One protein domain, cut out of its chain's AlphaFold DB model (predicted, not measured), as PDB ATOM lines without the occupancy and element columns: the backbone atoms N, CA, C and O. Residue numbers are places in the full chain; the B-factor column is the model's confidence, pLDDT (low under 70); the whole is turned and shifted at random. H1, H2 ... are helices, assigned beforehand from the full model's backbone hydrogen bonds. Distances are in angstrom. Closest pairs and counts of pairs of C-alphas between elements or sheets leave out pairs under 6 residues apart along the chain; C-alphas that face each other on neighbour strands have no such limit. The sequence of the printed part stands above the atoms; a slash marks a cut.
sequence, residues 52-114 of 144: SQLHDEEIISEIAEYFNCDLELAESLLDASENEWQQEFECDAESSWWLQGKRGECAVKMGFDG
ATOM      1  N   SER A  52     133.771 170.852 127.529       96.88
ATOM      2  CA  SER A  52     134.055 169.710 126.626       96.88
ATOM      3  C   SER A  52     134.565 170.052 125.215       96.88
ATOM      4  O   SER A  52     134.859 169.157 124.424       96.88
ATOM      5  N   GLN A  53     134.603 171.332 124.846       97.75
ATOM      6  CA  GLN A  53     135.120 171.815 123.569       97.75
ATOM      7  C   GLN A  53     136.422 172.611 123.719       97.75
ATOM      8  O   GLN A  53     136.972 173.037 122.703       97.75
ATOM      9  N   LEU A  54     136.890 172.843 124.947       98.19
ATOM     10  CA  LEU A  54     138.103 173.593 125.233       98.19
ATOM     11  C   LEU A  54     139.344 172.808 124.829       98.19
ATOM     12  O   LEU A  54     139.451 171.611 125.076       98.19
ATOM     13  N   HIS A  55     140.301 173.513 124.233       97.75
ATOM     14  CA  HIS A  55     141.615 172.965 123.932       97.75
ATOM     15  C   HIS A  55     142.616 174.105 123.702       97.75
ATOM     16  O   HIS A  55     142.409 174.949 122.828       97.75
ATOM     17  N   ASP A  56     143.713 174.110 124.461       98.44
ATOM     18  CA  ASP A  56     144.846 175.027 124.292       98.44
ATOM     19  C   ASP A  56     146.117 174.382 124.869       98.44
ATOM     20  O   ASP A  56     146.177 174.078 126.059       98.44
ATOM     21  N   GLU A  57     147.139 174.163 124.035       98.19
ATOM     22  CA  GLU A  57     148.358 173.430 124.429       98.19
ATOM     23  C   GLU A  57     149.116 174.102 125.589       98.19
ATOM     24  O   GLU A  57     149.697 173.419 126.439       98.19
ATOM     25  N   GLU A  58     149.114 175.437 125.642       98.31
ATOM     26  CA  GLU A  58     149.788 176.190 126.703       98.31
ATOM     27  C   GLU A  58     149.054 176.018 128.036       98.31
ATOM     28  O   GLU A  58     149.682 175.675 129.036       98.31
ATOM     29  N   ILE A  59     147.726 176.175 128.051       98.12
ATOM     30  CA  ILE A  59     146.920 175.995 129.268       98.12
ATOM     31  C   ILE A  59     146.964 174.545 129.760       98.12
ATOM     32  O   ILE A  59     147.102 174.326 130.961       98.12
ATOM     33  N   ILE A  60     146.911 173.556 128.862       98.69
ATOM     34  CA  ILE A  60     147.075 172.138 129.229       98.69
ATOM     35  C   ILE A  60     148.424 171.927 129.927       98.69
ATOM     36  O   ILE A  60     148.493 171.264 130.962       98.69
ATOM     37  N   SER A  61     149.492 172.532 129.405       98.50
ATOM     38  CA  SER A  61     150.821 172.451 130.020       98.50
ATOM     39  C   SER A  61     150.851 173.105 131.407       98.50
ATOM     40  O   SER A  61     151.410 172.532 132.339       98.50
ATOM     41  N   GLU A  62     150.206 174.262 131.583       98.19
ATOM     42  CA  GLU A  62     150.102 174.932 132.887       98.19
ATOM     43  C   GLU A  62     149.308 174.110 133.913       98.19
ATOM     44  O   GLU A  62     149.704 174.036 135.074       98.19
ATOM     45  N   ILE A  63     148.207 173.472 133.498       98.12
ATOM     46  CA  ILE A  63     147.406 172.578 134.352       98.12
ATOM     47  C   ILE A  63     148.236 171.358 134.764       98.12
ATOM     48  O   ILE A  63     148.259 171.012 135.948       98.12
ATOM     49  N   ALA A  64     148.956 170.746 133.820       98.06
ATOM     50  CA  ALA A  64     149.830 169.608 134.094       98.06
ATOM     51  C   ALA A  64     150.924 169.958 135.111       98.06
ATOM     52  O   ALA A  64     151.175 169.195 136.044       98.06
ATOM     53  N   GLU A  65     151.546 171.132 134.971       97.81
ATOM     54  CA  GLU A  65     152.532 171.634 135.929       97.81
ATOM     55  C   GLU A  65     151.910 171.933 137.301       97.81
ATOM     56  O   GLU A  65     152.501 171.575 138.323       97.81
ATOM     57  N   TYR A  66     150.724 172.551 137.338       96.81
ATOM     58  CA  TYR A  66     150.042 172.935 138.577       96.81
ATOM     59  C   TYR A  66     149.631 171.719 139.417       96.81
ATOM     60  O   TYR A  66     149.937 171.658 140.609       96.81
ATOM     61  N   PHE A  67     148.986 170.730 138.796       96.38
ATOM     62  CA  PHE A  67     148.534 169.507 139.472       96.38
ATOM     63  C   PHE A  67     149.599 168.403 139.516       96.38
ATOM     64  O   PHE A  67     149.388 167.369 140.150       96.38
ATOM     65  N   ASN A  68     150.751 168.615 138.869       96.38
ATOM     66  CA  ASN A  68     151.808 167.619 138.706       96.38
ATOM     67  C   ASN A  68     151.260 166.294 138.128       96.38
ATOM     68  O   ASN A  68     151.530 165.204 138.646       96.38
ATOM     69  N   CYS A  69     150.472 166.402 137.058       96.81
ATOM     70  CA  CYS A  69     149.922 165.285 136.294       96.81
ATOM     71  C   CYS A  69     150.494 165.239 134.866       96.81
ATOM     72  O   CYS A  69     151.321 166.068 134.483       96.81
ATOM     73  N   ASP A  70     150.119 164.223 134.087       97.88
ATOM     74  CA  ASP A  70     150.470 164.176 132.668       97.88
ATOM     75  C   ASP A  70     149.540 165.059 131.818       97.88
ATOM     76  O   ASP A  70     148.511 165.555 132.275       97.88
ATOM     77  N   LEU A  71     149.937 165.285 130.561       98.38
ATOM     78  CA  LEU A  71     149.200 166.158 129.644       98.38
ATOM     79  C   LEU A  71     147.821 165.598 129.267       98.38
ATOM     80  O   LEU A  71     146.927 166.377 128.969       98.38
ATOM     81  N   GLU A  72     147.649 164.274 129.281       98.12
ATOM     82  CA  GLU A  72     146.377 163.624 128.940       98.12
ATOM     83  C   GLU A  72     145.339 163.868 130.040       98.12
ATOM     84  O   GLU A  72     144.209 164.274 129.759       98.12
ATOM     85  N   LEU A  73     145.738 163.715 131.307       98.19
ATOM     86  CA  LEU A  73     144.886 164.074 132.432       98.19
ATOM     87  C   LEU A  73     144.650 165.585 132.479       98.19
ATOM     88  O   LEU A  73     143.523 166.006 132.698       98.19
ATOM     89  N   ALA A  74     145.668 166.410 132.237       98.38
ATOM     90  CA  ALA A  74     145.500 167.863 132.214       98.38
ATOM     91  C   ALA A  74     144.520 168.341 131.128       98.38
ATOM     92  O   ALA A  74     143.719 169.237 131.387       98.38
ATOM     93  N   GLU A  75     144.542 167.730 129.940       98.50
ATOM     94  CA  GLU A  75     143.556 167.981 128.883       98.50
ATOM     95  C   GLU A  75     142.149 167.564 129.325       98.50
ATOM     96  O   GLU A  75     141.212 168.349 129.191       98.50
ATOM     97  N   SER A  76     142.024 166.393 129.951       98.06
ATOM     98  CA  SER A  76     140.744 165.882 130.463       98.06
ATOM     99  C   SER A  76     140.183 166.724 131.625       98.06
ATOM    100  O   SER A  76     138.975 166.831 131.832       98.06
ATOM    101  N   LEU A  77     141.063 167.357 132.407       97.75
ATOM    102  CA  LEU A  77     140.684 168.334 133.427       97.75
ATOM    103  C   LEU A  77     140.267 169.663 132.791       97.75
ATOM    104  O   LEU A  77     139.324 170.293 133.265       97.75
ATOM    105  N   LEU A  78     140.936 170.113 131.727       98.25
ATOM    106  CA  LEU A  78     140.548 171.330 131.014       98.25
ATOM    107  C   LEU A  78     139.154 171.180 130.394       98.25
ATOM    108  O   LEU A  78     138.322 172.070 130.567       98.25
ATOM    109  N   ASP A  79     138.887 170.057 129.729       97.31
ATOM    110  CA  ASP A  79     137.623 169.823 129.027       97.31
ATOM    111  C   ASP A  79     136.474 169.314 129.926       97.31
ATOM    112  O   ASP A  79     135.355 169.089 129.458       97.31
ATOM    113  N   ALA A  80     136.745 169.177 131.229       96.06
ATOM    114  CA  ALA A  80     135.829 168.686 132.258       96.06
ATOM    115  C   ALA A  80     135.334 167.239 132.059       96.06
ATOM    116  O   ALA A  80     134.350 166.831 132.679       96.06
ATOM    117  N   SER A  81     136.002 166.435 131.226       95.94
ATOM    118  CA  SER A  81     135.723 164.997 131.130       95.94
ATOM    119  C   SER A  81     136.187 164.222 132.367       95.94
ATOM    120  O   SER A  81     135.587 163.199 132.704       95.94
ATOM    121  N   GLU A  82     137.188 164.741 133.079       96.06
ATOM    122  CA  GLU A  82     137.655 164.239 134.369       96.06
ATOM    123  C   GLU A  82     137.429 165.269 135.484       96.06
ATOM    124  O   GLU A  82     137.520 166.482 135.285       96.06
ATOM    125  N   ASN A  83     137.146 164.770 136.690       92.94
ATOM    126  CA  ASN A  83     136.908 165.595 137.874       92.94
ATOM    127  C   ASN A  83     138.165 165.632 138.752       92.94
ATOM    128  O   ASN A  83     138.650 164.582 139.181       92.94
ATOM    129  N   GLU A  84     138.667 166.827 139.061       93.81
ATOM    130  CA  GLU A  84     139.889 167.055 139.837       93.81
ATOM    131  C   GLU A  84     139.830 166.474 141.259       93.81
ATOM    132  O   GLU A  84     140.843 166.024 141.791       93.81
ATOM    133  N   TRP A  85     138.638 166.387 141.858       92.88
ATOM    134  CA  TRP A  85     138.420 165.828 143.196       92.88
ATOM    135  C   TRP A  85     138.488 164.299 143.239       92.88
ATOM    136  O   TRP A  85     138.483 163.711 144.323       92.88
ATOM    137  N   GLN A  86     138.503 163.644 142.077       93.50
ATOM    138  CA  GLN A  86     138.537 162.185 141.949       93.50
ATOM    139  C   GLN A  86     139.923 161.647 141.572       93.50
ATOM    140  O   GLN A  86     140.077 160.437 141.401       93.50
ATOM    141  N   GLN A  87     140.924 162.522 141.475       93.31
ATOM    142  CA  GLN A  87     142.276 162.163 141.056       93.31
ATOM    143  C   GLN A  87     143.191 161.836 142.246       93.31
ATOM    144  O   GLN A  87     142.855 162.065 143.407       93.31
ATOM    145  N   GLU A  88     144.367 161.265 141.962       90.62
ATOM    146  CA  GLU A  88     145.337 160.870 142.998       90.62
ATOM    147  C   GLU A  88     146.115 162.051 143.608       90.62
ATOM    148  O   GLU A  88     146.743 161.893 144.659       90.62
ATOM    149  N   PHE A  89     146.099 163.222 142.966       90.81
ATOM    150  CA  PHE A  89     146.749 164.428 143.477       90.81
ATOM    151  C   PHE A  89     145.915 165.117 144.567       90.81
ATOM    152  O   PHE A  89     144.712 164.899 144.705       90.81
ATOM    153  N   GLU A  90     146.563 165.965 145.367       87.50
ATOM    154  CA  GLU A  90     145.863 166.785 146.355       87.50
ATOM    155  C   GLU A  90     145.091 167.896 145.637       87.50
ATOM    156  O   GLU A  90     145.685 168.719 144.943       87.50
ATOM    157  N   CYS A  91     143.767 167.906 145.802       90.06
ATOM    158  CA  CYS A  91     142.899 168.957 145.294       90.06
ATOM    159  C   CYS A  91     142.095 169.568 146.441       90.06
ATOM    160  O   CYS A  91     141.419 168.864 147.195       90.06
ATOM    161  N   ASP A  92     142.166 170.888 146.555       91.69
ATOM    162  CA  ASP A  92     141.353 171.688 147.458       91.69
ATOM    163  C   ASP A  92     140.459 172.662 146.678       91.69
ATOM    164  O   ASP A  92     140.456 172.711 145.446       91.69
ATOM    165  N   ALA A  93     139.658 173.438 147.412       89.69
ATOM    166  CA  ALA A  93     138.722 174.374 146.798       89.69
ATOM    167  C   ALA A  93     139.446 175.459 145.987       89.69
ATOM    168  O   ALA A  93     138.933 175.893 144.959       89.69
ATOM    169  N   GLU A  94     140.639 175.879 146.422       92.06
ATOM    170  CA  GLU A  94     141.426 176.865 145.686       92.06
ATOM    171  C   GLU A  94     141.917 176.286 144.354       92.06
ATOM    172  O   GLU A  94     141.786 176.921 143.312       92.06
ATOM    173  N   SER A  95     142.391 175.046 144.357       93.75
ATOM    174  CA  SER A  95     142.837 174.352 143.147       93.75
ATOM    175  C   SER A  95     141.700 174.157 142.141       93.75
ATOM    176  O   SER A  95     141.884 174.406 140.949       93.75
ATOM    177  N   SER A  96     140.501 173.806 142.616       92.50
ATOM    178  CA  SER A  96     139.301 173.709 141.772       92.50
ATOM    179  C   SER A  96     138.910 175.066 141.171       92.50
ATOM    180  O   SER A  96     138.668 175.177 139.967       92.50
ATOM    181  N   TRP A  97     138.920 176.142 141.967       92.25
ATOM    182  CA  TRP A  97     138.632 177.493 141.466       92.25
ATOM    183  C   TRP A  97     139.676 177.993 140.470       92.25
ATOM    184  O   TRP A  97     139.332 178.684 139.510       92.25
ATOM    185  N   TRP A  98     140.943 177.645 140.678       96.06
ATOM    186  CA  TRP A  98     142.014 177.968 139.747       96.06
ATOM    187  C   TRP A  98     141.806 177.272 138.397       96.06
ATOM    188  O   TRP A  98     141.868 177.934 137.358       96.06
ATOM    189  N   LEU A  99     141.470 175.975 138.406       96.44
ATOM    190  CA  LEU A  99     141.171 175.204 137.194       96.44
ATOM    191  C   LEU A  99     139.988 175.806 136.425       96.44
ATOM    192  O   LEU A  99     140.072 176.008 135.215       96.44
ATOM    193  N   GLN A 100     138.916 176.178 137.124       95.19
ATOM    194  CA  GLN A 100     137.780 176.872 136.513       95.19
ATOM    195  C   GLN A 100     138.208 178.208 135.881       95.19
ATOM    196  O   GLN A 100     137.831 178.512 134.749       95.19
ATOM    197  N   GLY A 101     139.077 178.974 136.548       96.12
ATOM    198  CA  GLY A 101     139.688 180.172 135.966       96.12
ATOM    199  C   GLY A 101     140.431 179.891 134.652       96.12
ATOM    200  O   GLY A 101     140.304 180.661 133.698       96.12
ATOM    201  N   LYS A 102     141.143 178.759 134.561       97.62
ATOM    202  CA  LYS A 102     141.813 178.312 133.327       97.62
ATOM    203  C   LYS A 102     140.850 177.920 132.218       97.62
ATOM    204  O   LYS A 102     141.121 178.237 131.060       97.62
ATOM    205  N   ARG A 103     139.701 177.329 132.548       97.81
ATOM    206  CA  ARG A 103     138.628 177.079 131.570       97.81
ATOM    207  C   ARG A 103     138.118 178.392 130.963       97.81
ATOM    208  O   ARG A 103     138.031 178.514 129.741       97.81
ATOM    209  N   GLY A 104     137.883 179.408 131.797       97.38
ATOM    210  CA  GLY A 104     137.514 180.756 131.345       97.38
ATOM    211  C   GLY A 104     138.584 181.414 130.462       97.38
ATOM    212  O   GLY A 104     138.269 181.974 129.412       97.38
ATOM    213  N   GLU A 105     139.860 181.313 130.843       97.12
ATOM    214  CA  GLU A 105     140.988 181.817 130.045       97.12
ATOM    215  C   GLU A 105     141.082 181.127 128.674       97.12
ATOM    216  O   GLU A 105     141.248 181.795 127.650       97.12
ATOM    217  N   CYS A 106     140.922 179.801 128.641       98.06
ATOM    218  CA  CYS A 106     140.944 179.010 127.412       98.06
ATOM    219  C   CYS A 106     139.822 179.424 126.457       98.06
ATOM    220  O   CYS A 106     140.067 179.634 125.270       98.06
ATOM    221  N   ALA A 107     138.606 179.607 126.972       98.06
ATOM    222  CA  ALA A 107     137.479 180.070 126.173       98.06
ATOM    223  C   ALA A 107     137.764 181.421 125.493       98.06
ATOM    224  O   ALA A 107     137.532 181.576 124.292       98.06
ATOM    225  N   VAL A 108     138.349 182.374 126.229       97.06
ATOM    226  CA  VAL A 108     138.734 183.681 125.677       97.06
ATOM    227  C   VAL A 108     139.836 183.551 124.627       97.06
ATOM    228  O   VAL A 108     139.745 184.180 123.570       97.06
ATOM    229  N   LYS A 109     140.850 182.701 124.850       97.19
ATOM    230  CA  LYS A 109     141.871 182.397 123.827       97.19
ATOM    231  C   LYS A 109     141.251 181.833 122.543       97.19
ATOM    232  O   LYS A 109     141.713 182.157 121.449       97.19
ATOM    233  N   MET A 110     140.187 181.042 122.664       97.56
ATOM    234  CA  MET A 110     139.443 180.475 121.535       97.56
ATOM    235  C   MET A 110     138.491 181.471 120.848       97.56
ATOM    236  O   MET A 110     137.937 181.149 119.796       97.56
ATOM    237  N   GLY A 111     138.337 182.683 121.389       97.44
ATOM    238  CA  GLY A 111     137.532 183.760 120.807       97.44
ATOM    239  C   GLY A 111     136.103 183.872 121.341       97.44
ATOM    240  O   GLY A 111     135.304 184.578 120.729       97.44
ATOM    241  N   PHE A 112     135.792 183.199 122.450       97.81
ATOM    242  CA  PHE A 112     134.514 183.293 123.160       97.81
ATOM    243  C   PHE A 112     134.600 184.284 124.326       97.81
ATOM    244  O   PHE A 112     135.683 184.723 124.710       97.81
ATOM    245  N   ASP A 113     133.462 184.632 124.916       97.56
ATOM    246  CA  ASP A 113     133.413 185.510 126.087       97.56
ATOM    247  C   ASP A 113     133.808 184.791 127.382       97.56
ATOM    248  O   ASP A 113     134.318 185.437 128.300       97.56
ATOM    249  N   GLY A 114     133.584 183.477 127.453       97.31
ATOM    250  CA  GLY A 114     133.912 182.633 128.598       97.31
ATOM    251  C   GLY A 114     133.475 181.177 128.416       97.31
ATOM    252  O   GLY A 114     133.106 180.750 127.319       97.31
TER     253      GLY A 114
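AT A GLANCE: This is residues 52 to 114 of the 144 residues of an uncharacterized protein of Salinivibrio sp. IB872 (UniProt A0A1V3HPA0). The long helix H3 and the shorter H1 run side by side in opposite directions, and the short H2 packs on H1 about perpendicular to it, with its last residue, Leu 78, close to H3; the three centres make a triangle. A long loop, residues 79 to 92, leads from H2 to H3. The printed part has 63 residues with H1, H2, H3 in that order and no named strand, all helix, compact, with a radius of gyration of the C-alphas of 10.7 A and spans of 33 by 21 by 18 A.

IN THESE COORDINATES: H1, residues 57 to 67, is 15.5 A long from C-alpha 57 at (148.358, 173.430, 124.429). H2 is residues 71 to 78, 10.2 A. H3, residues 93 to 109, is 24.5 A and ends at C-alpha 109 at (141.871, 182.397, 123.827).

HOW THE PARTS SIT: H1 and H2 touch about perpendicular, at 87 degrees; their closest C-alphas, Ala 64 and Ala 74, are 5.0 A apart. H3 touches H2 with residues 99 to 103 alone, at 90 degrees, about perpendicular; the closest C-alphas, Leu 78 and Arg 103, are 6.1 A apart. H1 and H3 only just touch, with 3 pairs of C-alphas within 8 A, the closest Ile 59 and Lys 102 at 6.9 A, at a shallow tilt of 5 degrees, opposite ways. In H1, H2 and H3 every O i to N i+4 pair is within hydrogen-bond range.

THE WHOLE: The C-alphas farthest apart, Glu 88 and Gly 111, are 32.8 A apart. The printed part has no cut; the link H1 to H2 is tight, H2 to H3 long. No printed residue is under 70 in pLDDT.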